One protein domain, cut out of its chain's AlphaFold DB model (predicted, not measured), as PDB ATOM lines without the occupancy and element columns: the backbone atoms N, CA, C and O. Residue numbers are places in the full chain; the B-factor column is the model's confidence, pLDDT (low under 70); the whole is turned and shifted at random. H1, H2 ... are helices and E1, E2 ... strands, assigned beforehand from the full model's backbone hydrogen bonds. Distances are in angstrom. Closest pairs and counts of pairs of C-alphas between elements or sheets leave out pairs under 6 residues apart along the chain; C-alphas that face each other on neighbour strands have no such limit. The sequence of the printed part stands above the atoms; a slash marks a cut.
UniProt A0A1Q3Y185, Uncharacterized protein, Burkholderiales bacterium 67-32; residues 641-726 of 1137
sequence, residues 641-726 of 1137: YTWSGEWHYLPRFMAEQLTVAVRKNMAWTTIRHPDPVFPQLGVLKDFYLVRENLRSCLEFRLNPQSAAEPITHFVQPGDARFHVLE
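This is residues 641 to 726 of the 1137 residues of an uncharacterized protein of Burkholderiales bacterium 67-32 (UniProt A0A1Q3Y185). A strongly twisted sheet of four strands, E1, E6, E3 and E2, forms the main body, with the one named helix, H1, packed slantwise over E3 and E2 on one face. A two-stranded hairpin, E4 and E5, stands off from E3 and E6 with few contacts, and residues 704 to 709 at its far end stick out. The 86 printed residues hold six named strands and one named helix in the order E1, H1, E2, E3, E4, E5, E6; the sheet order is E1 - E6 - E3 - E2, all antiparallel, and the class is mixed, helices and strands. The whole is compact, with a radius of gyration of the C-alphas of 13.0 A and spans of 32 by 31 by 21 A.

In the four-stranded sheet, E1 is residues 642 to 645, 10.8 A long, and begins with C-alpha 642 at (2.257, -2.991, 96.843). E6 is residues 722 to 726, 13.6 A, and ends with C-alpha 726 at (0.095, 0.269, 91.910). E3, residues 684 to 690, and E2, residues 668 to 674, are each 18.9 A. H1 is residues 652 to 663, 16.1 A, with C-alpha 652 at (12.039, -9.123, 82.989). E4 is residues 698 to 701, 10.2 A, and E5 is residues 712 to 715, 10.0 A.

E1 and E2 are the edge strands of the larger sheet, whose strands' lines turn by 73 degrees from edge to edge. E3 and E2 form a hairpin at 154 degrees, with N 671 and O 687 within hydrogen-bond range at 2.9 A. E6 and E3 are antiparallel at 144 degrees, with N 688 and O 725 2.8 A apart. E1 and E6 are antiparallel at 163 degrees, with N 724 and O 643 2.8 A apart. H1 makes two layers with this sheet, a helix on one face of it, at a height over the sheet of 8.9 A. It runs slantwise to the strands, at 40 degrees to E3 on the local plane; the closest C-alphas of H1 and E2 are those of Ala 661 and Thr 669, 6.3 A apart. In H1 every O i to N i+4 pair is within hydrogen-bond range. The hairpin of E4 and E5 stands at 153 degrees, with N 713 and O 700 2.8 A apart. The closest C-alphas of E5 and E6 are those of Val 715 and His 723, 7.8 A apart. E4 and E6 are only just apart, at 8.2 A, while H1 is apart from both E4 and E5.

The two farthest C-alphas, those of His 648 and Ala 708, are 37.5 A apart, while those of Tyr 641 and Glu 726 are 5.1 A apart. The printed part has no cut and no long link; the link from H1 to E2 is tight. The mean pLDDT of the printed part is 73.8, and 25 residues are under 70, among them 675 to 683 and 704 to 710.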
ATOM      1  N   TYR A 641      -2.204  -2.368  95.105       76.12
ATOM      2  CA  TYR A 641      -1.210  -3.423  95.239       76.12
ATOM      3  C   TYR A 641       0.190  -2.845  95.492       76.12
ATOM      4  O   TYR A 641       0.668  -1.980  94.762       76.12
ATOM      5  N   THR A 642       0.875  -3.360  96.511       77.75
ATOM      6  CA  THR A 642       2.257  -2.991  96.843       77.75
ATOM      7  C   THR A 642       3.065  -4.243  97.153       77.75
ATOM      8  O   THR A 642       2.634  -5.074  97.957       77.75
ATOM      9  N   TRP A 643       4.242  -4.376  96.548       78.94
ATOM     10  CA  TRP A 643       5.102  -5.554  96.664       78.94
ATOM     11  C   TRP A 643       6.584  -5.169  96.634       78.94
ATOM     12  O   TRP A 643       6.957  -4.128  96.098       78.94
ATOM     13  N   SER A 644       7.430  -6.002  97.239       79.12
ATOM     14  CA  SER A 644       8.887  -5.865  97.222       79.12
ATOM     15  C   SER A 644       9.559  -7.235  97.220       79.12
ATOM     16  O   SER A 644       9.012  -8.194  97.772       79.12
ATOM     17  N   GLY A 645      10.734  -7.330  96.600       75.50
ATOM     18  CA  GLY A 645      11.455  -8.589  96.431       75.50
ATOM     19  C   GLY A 645      12.887  -8.410  95.932       75.50
ATOM     20  O   GLY A 645      13.353  -7.294  95.701       75.50
ATOM     21  N   GLU A 646      13.592  -9.528  95.782       73.06
ATOM     22  CA  GLU A 646      14.923  -9.587  95.168       73.06
ATOM     23  C   GLU A 646      14.803  -9.554  93.640       73.06
ATOM     24  O   GLU A 646      13.933 -10.230  93.091       73.06
ATOM     25  N   TRP A 647      15.692  -8.826  92.951       65.69
ATOM     26  CA  TRP A 647      15.667  -8.562  91.496       65.69
ATOM     27  C   TRP A 647      15.188  -9.716  90.601       65.69
ATOM     28  O   TRP A 647      14.401  -9.482  89.689       65.69
ATOM     29  N   HIS A 648      15.622 -10.950  90.868       65.62
ATOM     30  CA  HIS A 648      15.291 -12.145  90.084       65.62
ATOM     31  C   HIS A 648      13.790 -12.488  90.028       65.62
ATOM     32  O   HIS A 648      13.373 -13.227  89.140       65.62
ATOM     33  N   TYR A 649      12.977 -11.964  90.950       69.06
ATOM     34  CA  TYR A 649      11.520 -12.131  90.947       69.06
ATOM     35  C   TYR A 649      10.775 -11.058  90.140       69.06
ATOM     36  O   TYR A 649       9.597 -11.239  89.838       69.06
ATOM     37  N   LEU A 650      11.420  -9.936  89.799       74.12
ATOM     38  CA  LEU A 650      10.794  -8.856  89.036       74.12
ATOM     39  C   LEU A 650      10.589  -9.309  87.576       74.12
ATOM     40  O   LEU A 650      11.542  -9.806  86.973       74.12
ATOM     41  N   PRO A 651       9.396  -9.135  86.964       80.62
ATOM     42  CA  PRO A 651       9.190  -9.469  85.556       80.62
ATOM     43  C   PRO A 651      10.242  -8.797  84.669       80.62
ATOM     44  O   PRO A 651      10.507  -7.605  84.825       80.62
ATOM     45  N   ARG A 652      10.837  -9.545  83.733       73.44
ATOM     46  CA  ARG A 652      12.039  -9.123  82.989       73.44
ATOM     47  C   ARG A 652      11.926  -7.722  82.372       73.44
ATOM     48  O   ARG A 652      12.842  -6.926  82.526       73.44
ATOM     49  N   PHE A 653      10.781  -7.379  81.783       75.69
ATOM     50  CA  PHE A 653      10.521  -6.044  81.235       75.69
ATOM     51  C   PHE A 653      10.490  -4.934  82.309       75.69
ATOM     52  O   PHE A 653      11.057  -3.862  82.105       75.69
ATOM     53  N   MET A 654       9.907  -5.188  83.490       82.06
ATOM     54  CA  MET A 654      10.000  -4.270  84.636       82.06
ATOM     55  C   MET A 654      11.455  -4.122  85.114       82.06
ATOM     56  O   MET A 654      11.887  -3.012  85.417       82.06
ATOM     57  N   ALA A 655      12.227  -5.213  85.144       78.19
ATOM     58  CA  ALA A 655      13.640  -5.189  85.518       78.19
ATOM     59  C   ALA A 655      14.506  -4.425  84.499       78.19
ATOM     60  O   ALA A 655      15.388  -3.659  84.888       78.19
ATOM     61  N   GLU A 656      14.234  -4.561  83.203       80.69
ATOM     62  CA  GLU A 656      14.921  -3.832  82.133       80.69
ATOM     63  C   GLU A 656      14.574  -2.332  82.168       80.69
ATOM     64  O   GLU A 656      15.487  -1.502  82.148       80.69
ATOM     65  N   GLN A 657      13.301  -1.957  82.352       79.88
ATOM     66  CA  GLN A 657      12.896  -0.553  82.536       79.88
ATOM     67  C   GLN A 657      13.493   0.071  83.805       79.88
ATOM     68  O   GLN A 657      14.003   1.195  83.767       79.88
ATOM     69  N   LEU A 658      13.513  -0.669  84.920       79.06
ATOM     70  CA  LEU A 658      14.202  -0.239  86.135       79.06
ATOM     71  C   LEU A 658      15.705  -0.070  85.866       79.06
ATOM     72  O   LEU A 658      16.261   0.966  86.210       79.06
ATOM     73  N   THR A 659      16.354  -1.010  85.173       78.38
ATOM     74  CA  THR A 659      17.779  -0.930  84.793       78.38
ATOM     75  C   THR A 659      18.084   0.300  83.937       78.38
ATOM     76  O   THR A 659      19.092   0.970  84.167       78.38
ATOM     77  N   VAL A 660      17.220   0.648  82.978       80.12
ATOM     78  CA  VAL A 660      17.357   1.875  82.175       80.12
ATOM     79  C   VAL A 660      17.224   3.121  83.054       80.12
ATOM     80  O   VAL A 660      18.021   4.048  82.905       80.12
ATOM     81  N   ALA A 661      16.297   3.133  84.017       78.88
ATOM     82  CA  ALA A 661      16.187   4.208  85.002       78.88
ATOM     83  C   ALA A 661      17.462   4.320  85.869       78.88
ATOM     84  O   ALA A 661      18.011   5.415  85.999       78.88
ATOM     85  N   VAL A 662      18.015   3.198  86.357       76.38
ATOM     86  CA  VAL A 662      19.289   3.175  87.105       76.38
ATOM     87  C   VAL A 662      20.443   3.734  86.268       76.38
ATOM     88  O   VAL A 662      21.201   4.567  86.761       76.38
ATOM     89  N   ARG A 663      20.561   3.333  84.993       77.19
ATOM     90  CA  ARG A 663      21.583   3.852  84.059       77.19
ATOM     91  C   ARG A 663      21.436   5.357  83.800       77.19
ATOM     92  O   ARG A 663      22.435   6.024  83.554       77.19
ATOM     93  N   LYS A 664      20.221   5.904  83.912       77.75
ATOM     94  CA  LYS A 664      19.917   7.347  83.860       77.75
ATOM     95  C   LYS A 664      20.037   8.053  85.227       77.75
ATOM     96  O   LYS A 664      19.584   9.183  85.365       77.75
ATOM     97  N   ASN A 665      20.644   7.414  86.237       77.88
ATOM     98  CA  ASN A 665      20.750   7.889  87.629       77.88
ATOM     99  C   ASN A 665      19.402   8.157  88.339       77.88
ATOM    100  O   ASN A 665      19.366   8.827  89.373       77.88
ATOM    101  N   MET A 666      18.297   7.608  87.834       79.56
ATOM    102  CA  MET A 666      16.978   7.721  88.456       79.56
ATOM    103  C   MET A 666      16.786   6.637  89.527       79.56
ATOM    104  O   MET A 666      17.195   5.488  89.364       79.56
ATOM    105  N   ALA A 667      16.147   7.007  90.640       77.88
ATOM    106  CA  ALA A 667      15.859   6.095  91.753       77.88
ATOM    107  C   ALA A 667      14.551   5.298  91.578       77.88
ATOM    108  O   ALA A 667      14.322   4.315  92.283       77.88
ATOM    109  N   TRP A 668      13.691   5.726  90.654       85.06
ATOM    110  CA  TRP A 668      12.412   5.103  90.326       85.06
ATOM    111  C   TRP A 668      11.994   5.448  88.890       85.06
ATOM    112  O   TRP A 668      12.565   6.347  88.271       85.06
ATOM    113  N   THR A 669      10.997   4.736  88.372       84.38
ATOM    114  CA  THR A 669      10.312   5.021  87.102       84.38
ATOM    115  C   THR A 669       8.838   4.600  87.188       84.38
ATOM    116  O   THR A 669       8.442   3.931  88.143       84.38
ATOM    117  N   THR A 670       8.015   4.985  86.216       85.00
ATOM    118  CA  THR A 670       6.630   4.511  86.056       85.00
ATOM    119  C   THR A 670       6.515   3.574  84.863       85.00
ATOM    120  O   THR A 670       7.125   3.822  83.824       85.00
ATOM    121  N   ILE A 671       5.711   2.520  84.991       83.19
ATOM    122  CA  ILE A 671       5.482   1.525  83.942       83.19
ATOM    123  C   ILE A 671       3.999   1.168  83.845       83.19
ATOM    124  O   ILE A 671       3.305   1.114  84.860       83.19
ATOM    125  N   ARG A 672       3.532   0.861  82.633       80.06
ATOM    126  CA  ARG A 672       2.213   0.274  82.385       80.06
ATOM    127  C   ARG A 672       2.379  -1.200  82.034       80.06
ATOM    128  O   ARG A 672       3.160  -1.531  81.147       80.06
ATOM    129  N   HIS A 673       1.696  -2.086  82.751       76.50
ATOM    130  CA  HIS A 673       1.927  -3.532  82.675       76.50
ATOM    131  C   HIS A 673       0.642  -4.317  82.997       76.50
ATOM    132  O   HIS A 673      -0.189  -3.820  83.761       76.50
ATOM    133  N   PRO A 674       0.447  -5.542  82.473       74.69
ATOM    134  CA  PRO A 674      -0.569  -6.456  82.996       74.69
ATOM    135  C   PRO A 674      -0.384  -6.696  84.501       74.69
ATOM    136  O   PRO A 674       0.750  -6.703  84.985       74.69
ATOM    137  N   ASP A 675      -1.469  -6.921  85.246       68.56
ATOM    138  CA  ASP A 675      -1.384  -7.249  86.679       68.56
ATOM    139  C   ASP A 675      -0.424  -8.442  86.918       68.56
ATOM    140  O   ASP A 675      -0.692  -9.534  86.410       68.56
ATOM    141  N   PRO A 676       0.695  -8.274  87.654       63.41
ATOM    142  CA  PRO A 676       1.707  -9.323  87.798       63.41
ATOM    143  C   PRO A 676       1.270 -10.467  88.727       63.41
ATOM    144  O   PRO A 676       1.904 -11.519  88.728       63.41
ATOM    145  N   VAL A 677       0.191 -10.291  89.501       57.94
ATOM    146  CA  VAL A 677      -0.398 -11.335  90.358       57.94
ATOM    147  C   VAL A 677      -1.538 -12.051  89.637       57.94
ATOM    148  O   VAL A 677      -1.711 -13.260  89.787       57.94
ATOM    149  N   PHE A 678      -2.306 -11.317  88.828       58.19
ATOM    150  CA  PHE A 678      -3.472 -11.823  88.104       58.19
ATOM    151  C   PHE A 678      -3.397 -11.573  86.583       58.19
ATOM    152  O   PHE A 678      -4.354 -11.047  86.003       58.19
ATOM    153  N   PRO A 679      -2.321 -12.003  85.884       57.50
ATOM    154  CA  PRO A 679      -2.132 -11.716  84.455       57.50
ATOM    155  C   PRO A 679      -3.240 -12.317  83.574       57.50
ATOM    156  O   PRO A 679      -3.533 -11.804  82.496       57.50
ATOM    157  N   GLN A 680      -3.922 -13.356  84.068       46.28
ATOM    158  CA  GLN A 680      -5.087 -13.989  83.436       46.28
ATOM    159  C   GLN A 680      -6.263 -13.024  83.188       46.28
ATOM    160  O   GLN A 680      -7.107 -13.308  82.340       46.28
ATOM    161  N   LEU A 681      -6.337 -11.896  83.908       52.81
ATOM    162  CA  LEU A 681      -7.393 -10.893  83.733       52.81
ATOM    163  C   LEU A 681      -7.149  -9.949  82.544       52.81
ATOM    164  O   LEU A 681      -8.080  -9.262  82.131       52.81
ATOM    165  N   GLY A 682      -5.924  -9.883  82.006       52.97
ATOM    166  CA  GLY A 682      -5.579  -9.036  80.853       52.97
ATOM    167  C   GLY A 682      -5.691  -7.520  81.079       52.97
ATOM    168  O   GLY A 682      -5.579  -6.753  80.126       52.97
ATOM    169  N   VAL A 683      -5.918  -7.065  82.315       66.50
ATOM    170  CA  VAL A 683      -6.052  -5.639  82.647       66.50
ATOM    171  C   VAL A 683      -4.668  -5.002  82.766       66.50
ATOM    172  O   VAL A 683      -3.871  -5.399  83.618       66.50
ATOM    173  N   LEU A 684      -4.404  -3.994  81.929       74.19
ATOM    174  CA  LEU A 684      -3.239  -3.119  82.057       74.19
ATOM    175  C   LEU A 684      -3.435  -2.144  83.222       74.19
ATOM    176  O   LEU A 684      -4.452  -1.451  83.295       74.19
ATOM    177  N   LYS A 685      -2.434  -2.076  84.095       80.56
ATOM    178  CA  LYS A 685      -2.350  -1.205  85.268       80.56
ATOM    179  C   LYS A 685      -1.065  -0.386  85.221       80.56
ATOM    180  O   LYS A 685      -0.080  -0.813  84.618       80.56
ATOM    181  N   ASP A 686      -1.078   0.762  85.884       82.25
ATOM    182  CA  ASP A 686       0.081   1.640  86.007       82.25
ATOM    183  C   ASP A 686       0.757   1.417  87.371       82.25
ATOM    184  O   ASP A 686       0.086   1.245  88.390       82.25
ATOM    185  N   PHE A 687       2.091   1.385  87.401       86.19
ATOM    186  CA  PHE A 687       2.885   1.107  88.599       86.19
ATOM    187  C   PHE A 687       4.103   2.031  88.701       86.19
ATOM    188  O   PHE A 687       4.767   2.305  87.700       86.19
ATOM    189  N   TYR A 688       4.474   2.420  89.921       86.56
ATOM    190  CA  TYR A 688       5.832   2.866  90.232       86.56
ATOM    191  C   TYR A 688       6.752   1.653  90.413       86.56
ATOM    192  O   TYR A 688       6.426   0.734  91.167       86.56
ATOM    193  N   LEU A 689       7.918   1.680  89.769       86.00
ATOM    194  CA  LEU A 689       9.044   0.778  90.012       86.00
ATOM    195  C   LEU A 689      10.141   1.550  90.745       86.00
ATOM    196  O   LEU A 689      10.626   2.560  90.235       86.00
ATOM    197  N   VAL A 690      10.551   1.076  91.916       84.44
ATOM    198  CA  VAL A 690      11.524   1.752  92.786       84.44
ATOM    199  C   VAL A 690      12.754   0.872  92.970       84.44
ATOM    200  O   VAL A 690      12.636  -0.329  93.228       84.44
ATOM    201  N   ARG A 691      13.940   1.471  92.832       79.44
ATOM    202  CA  ARG A 691      15.221   0.775  92.946       79.44
ATOM    203  C   ARG A 691      15.530   0.427  94.401       79.44
ATOM    204  O   ARG A 691      15.309   1.237  95.297       79.44
ATOM    205  N   GLU A 692      16.155  -0.728  94.600       76.12
ATOM    206  CA  GLU A 692      16.845  -1.064  95.848       76.12
ATOM    207  C   GLU A 692      17.894  -0.014  96.249       76.12
ATOM    208  O   GLU A 692      18.431   0.731  95.412       76.12
ATOM    209  N   ASN A 693      18.249  -0.013  97.536       68.56
ATOM    210  CA  ASN A 693      19.328   0.811  98.081       68.56
ATOM    211  C   ASN A 693      19.158   2.302  97.728       68.56
ATOM    212  O   ASN A 693      20.030   2.932  97.112       68.56
ATOM    213  N   LEU A 694      17.999   2.860  98.097       72.06
ATOM    214  CA  LEU A 694      17.733   4.298  98.046       72.06
ATOM    215  C   LEU A 694      18.669   5.068  98.992       72.06
ATOM    216  O   LEU A 694      18.984   4.605 100.086       72.06
ATOM    217  N   ARG A 695      19.073   6.280  98.586       66.31
ATOM    218  CA  ARG A 695      19.897   7.198  99.403       66.31
ATOM    219  C   ARG A 695      19.086   8.029 100.405       66.31
ATOM    220  O   ARG A 695      19.657   8.605 101.323       66.31
ATOM    221  N   SER A 696      17.774   8.110 100.213       75.75
ATOM    222  CA  SER A 696      16.824   8.884 101.013       75.75
ATOM    223  C   SER A 696      15.462   8.191 100.985       75.75
ATOM    224  O   SER A 696      15.190   7.421 100.065       75.75
ATOM    225  N   CYS A 697      14.591   8.486 101.950       78.88
ATOM    226  CA  CYS A 697      13.196   8.058 101.864       78.88
ATOM    227  C   CYS A 697      12.516   8.712 100.646       78.88
ATOM    228  O   CYS A 697      12.802   9.869 100.332       78.88
ATOM    229  N   LEU A 698      11.614   7.987  99.981       81.31
ATOM    230  CA  LEU A 698      10.783   8.494  98.883       81.31
ATOM    231  C   LEU A 698       9.294   8.306  99.208       81.31
ATOM    232  O   LEU A 698       8.898   7.234  99.663       81.31
ATOM    233  N   GLU A 699       8.483   9.342  98.973       82.88
ATOM    234  CA  GLU A 699       7.014   9.315  99.069       82.88
ATOM    235  C   GLU A 699       6.411   9.092  97.677       82.88
ATOM    236  O   GLU A 699       6.724   9.827  96.740       82.88
ATOM    237  N   PHE A 700       5.508   8.120  97.554       82.19
ATOM    238  CA  PHE A 700       4.717   7.871  96.350       82.19
ATOM    239  C   PHE A 700       3.229   8.011  96.666       82.19
ATOM    240  O   PHE A 700       2.755   7.470  97.666       82.19
ATOM    241  N   ARG A 701       2.477   8.712  95.812       80.81
ATOM    242  CA  ARG A 701       1.018   8.852  95.937       80.81
ATOM    243  C   ARG A 701       0.339   7.862  95.007       80.81
ATOM    244  O   ARG A 701       0.525   7.928  93.798       80.81
ATOM    245  N   LEU A 702      -0.424   6.939  95.581       81.69
ATOM    246  CA  LEU A 702      -1.007   5.798  94.873       81.69
ATOM    247  C   LEU A 702      -2.465   6.037  94.441       81.69
ATOM    248  O   LEU A 702      -3.122   5.118  93.961       81.69
ATOM    249  N   ASN A 703      -2.991   7.252  94.621       77.00
ATOM    250  CA  ASN A 703      -4.356   7.632  94.265       77.00
ATOM    251  C   ASN A 703      -4.416   8.998  93.540       77.00
ATOM    252  O   ASN A 703      -3.489   9.804  93.666       77.00
ATOM    253  N   PRO A 704      -5.478   9.273  92.753       61.06
ATOM    254  CA  PRO A 704      -5.642  10.538  92.033       61.06
ATOM    255  C   PRO A 704      -5.700  11.753  92.971       61.06
ATOM    256  O   PRO A 704      -6.236  11.683  94.077       61.06
ATOM    257  N   GLN A 705      -5.221  12.900  92.477       53.75
ATOM    258  CA  GLN A 705      -5.062  14.152  93.239       53.75
ATOM    259  C   GLN A 705      -6.364  14.740  93.825       53.75
ATOM    260  O   GLN A 705      -6.300  15.638  94.656       53.75
ATOM    261  N   SER A 706      -7.533  14.251  93.402       51.59
ATOM    262  CA  SER A 706      -8.864  14.699  93.836       51.59
ATOM    263  C   SER A 706      -9.471  13.888  94.992       51.59
ATOM    264  O   SER A 706     -10.603  14.156  95.395       51.59
ATOM    265  N   ALA A 707      -8.765  12.888  95.530       56.06
ATOM    266  CA  ALA A 707      -9.240  12.098  96.666       56.06
ATOM    267  C   ALA A 707      -9.105  12.857  98.003       56.06
ATOM    268  O   ALA A 707      -8.082  13.482  98.269       56.06
ATOM    269  N   ALA A 708     -10.120  12.750  98.873       50.94
ATOM    270  CA  ALA A 708     -10.172  13.465 100.157       50.94
ATOM    271  C   ALA A 708      -9.080  13.047 101.166       50.94
ATOM    272  O   ALA A 708      -8.714  13.839 102.031       50.94
ATOM    273  N   GLU A 709      -8.540  11.833 101.037       60.66
ATOM    274  CA  GLU A 709      -7.372  11.352 101.782       60.66
ATOM    275  C   GLU A 709      -6.335  10.796 100.781       60.66
ATOM    276  O   GLU A 709      -6.675   9.916  99.979       60.66
ATOM    277  N   PRO A 710      -5.081  11.289 100.764       69.25
ATOM    278  CA  PRO A 710      -4.049  10.792  99.857       69.25
ATOM    279  C   PRO A 710      -3.442   9.479 100.374       69.25
ATOM    280  O   PRO A 710      -2.917   9.418 101.487       69.25
ATOM    281  N   ILE A 711      -3.444   8.432  99.545       76.19
ATOM    282  CA  ILE A 711      -2.793   7.156  99.870       76.19
ATOM    283  C   ILE A 711      -1.302   7.298  99.555       76.19
ATOM    284  O   ILE A 711      -0.869   7.136  98.413       76.19
ATOM    285  N   THR A 712      -0.524   7.640 100.579       78.00
ATOM    286  CA  THR A 712       0.935   7.784 100.511       78.00
ATOM    287  C   THR A 712       1.631   6.485 100.914       78.00
ATOM    288  O   THR A 712       1.342   5.908 101.962       78.00
ATOM    289  N   HIS A 713       2.572   6.022 100.094       80.19
ATOM    290  CA  HIS A 713       3.463   4.912 100.418       80.19
ATOM    291  C   HIS A 713       4.908   5.410 100.483       80.19
ATOM    292  O   HIS A 713       5.412   6.013  99.535       80.19
ATOM    293  N   PHE A 714       5.589   5.125 101.591       81.38
ATOM    294  CA  PHE A 714       6.975   5.525 101.824       81.38
ATOM    295  C   PHE A 714       7.922   4.349 101.577       81.38
ATOM    296  O   PHE A 714       7.719   3.265 102.120       81.38
ATOM    297  N   VAL A 715       8.969   4.563 100.780       80.31
ATOM    298  CA  VAL A 715      10.053   3.589 100.572       80.31
ATOM    299  C   VAL A 715      11.300   4.094 101.292       80.31
ATOM    300  O   VAL A 715      11.760   5.204 101.024       80.31
ATOM    301  N   GLN A 716      11.812   3.306 102.239       76.31
ATOM    302  CA  GLN A 716      12.895   3.703 103.143       76.31
ATOM    303  C   GLN A 716      14.288   3.452 102.532       76.31
ATOM    304  O   GLN A 716      14.459   2.531 101.730       76.31
ATOM    305  N   PRO A 717      15.316   4.236 102.911       70.56
ATOM    306  CA  PRO A 717      16.691   3.964 102.514       70.56
ATOM    307  C   PRO A 717      17.230   2.719 103.232       70.56
ATOM    308  O   PRO A 717      16.995   2.525 104.423       70.56
ATOM    309  N   GLY A 718      17.990   1.892 102.509       56.75
ATOM    310  CA  GLY A 718      18.600   0.664 103.038       56.75
ATOM    311  C   GLY A 718      17.789  -0.626 102.855       56.75
ATOM    312  O   GLY A 718      18.279  -1.689 103.225       56.75
ATOM    313  N   ASP A 719      16.595  -0.575 102.253       61.16
ATOM    314  CA  ASP A 719      15.912  -1.789 101.793       61.16
ATOM    315  C   ASP A 719      16.647  -2.364 100.559       61.16
ATOM    316  O   ASP A 719      16.742  -1.728  99.502       61.16
ATOM    317  N   ALA A 720      17.197  -3.573 100.701       55.44
ATOM    318  CA  ALA A 720      17.949  -4.289  99.662       55.44
ATOM    319  C   ALA A 720      17.013  -5.079  98.723       55.44
ATOM    320  O   ALA A 720      17.196  -6.272  98.487       55.44
ATOM    321  N   ARG A 721      15.936  -4.421  98.276       68.19
ATOM    322  CA  ARG A 721      14.839  -4.986  97.479       68.19
ATOM    323  C   ARG A 721      14.316  -3.944  96.496       68.19
ATOM    324  O   ARG A 721      14.354  -2.752  96.787       68.19
ATOM    325  N   PHE A 722      13.784  -4.374  95.354       79.19
ATOM    326  CA  PHE A 722      12.952  -3.487  94.533       79.19
ATOM    327  C   PHE A 722      11.591  -3.279  95.210       79.19
ATOM    328  O   PHE A 722      11.162  -4.116  96.007       79.19
ATOM    329  N   HIS A 723      10.864  -2.224  94.830       81.31
ATOM    330  CA  HIS A 723       9.451  -2.061  95.195       81.31
ATOM    331  C   HIS A 723       8.591  -1.783  93.953       81.31
ATOM    332  O   HIS A 723       8.992  -1.018  93.076       81.31
ATOM    333  N   VAL A 724       7.407  -2.397  93.894       85.06
ATOM    334  CA  VAL A 724       6.373  -2.190  92.867       85.06
ATOM    335  C   VAL A 724       5.115  -1.680  93.564       85.06
ATOM    336  O   VAL A 724       4.620  -2.343  94.478       85.06
ATOM    337  N   LEU A 725       4.609  -0.512  93.159       85.88
ATOM    338  CA  LEU A 725       3.470   0.161  93.798       85.88
ATOM    339  C   LEU A 725       2.421   0.537  92.739       85.88
ATOM    340  O   LEU A 725       2.722   1.308  91.833       85.88
ATOM    341  N   GLU A 726       1.206  -0.001  92.834       85.69
ATOM    342  CA  GLU A 726       0.095   0.269  91.910       85.69
ATOM    343  C   GLU A 726      -0.424   1.705  92.040       85.69
ATOM    344  O   GLU A 726      -0.643   2.206  93.144       85.69
TER     345      GLU A 726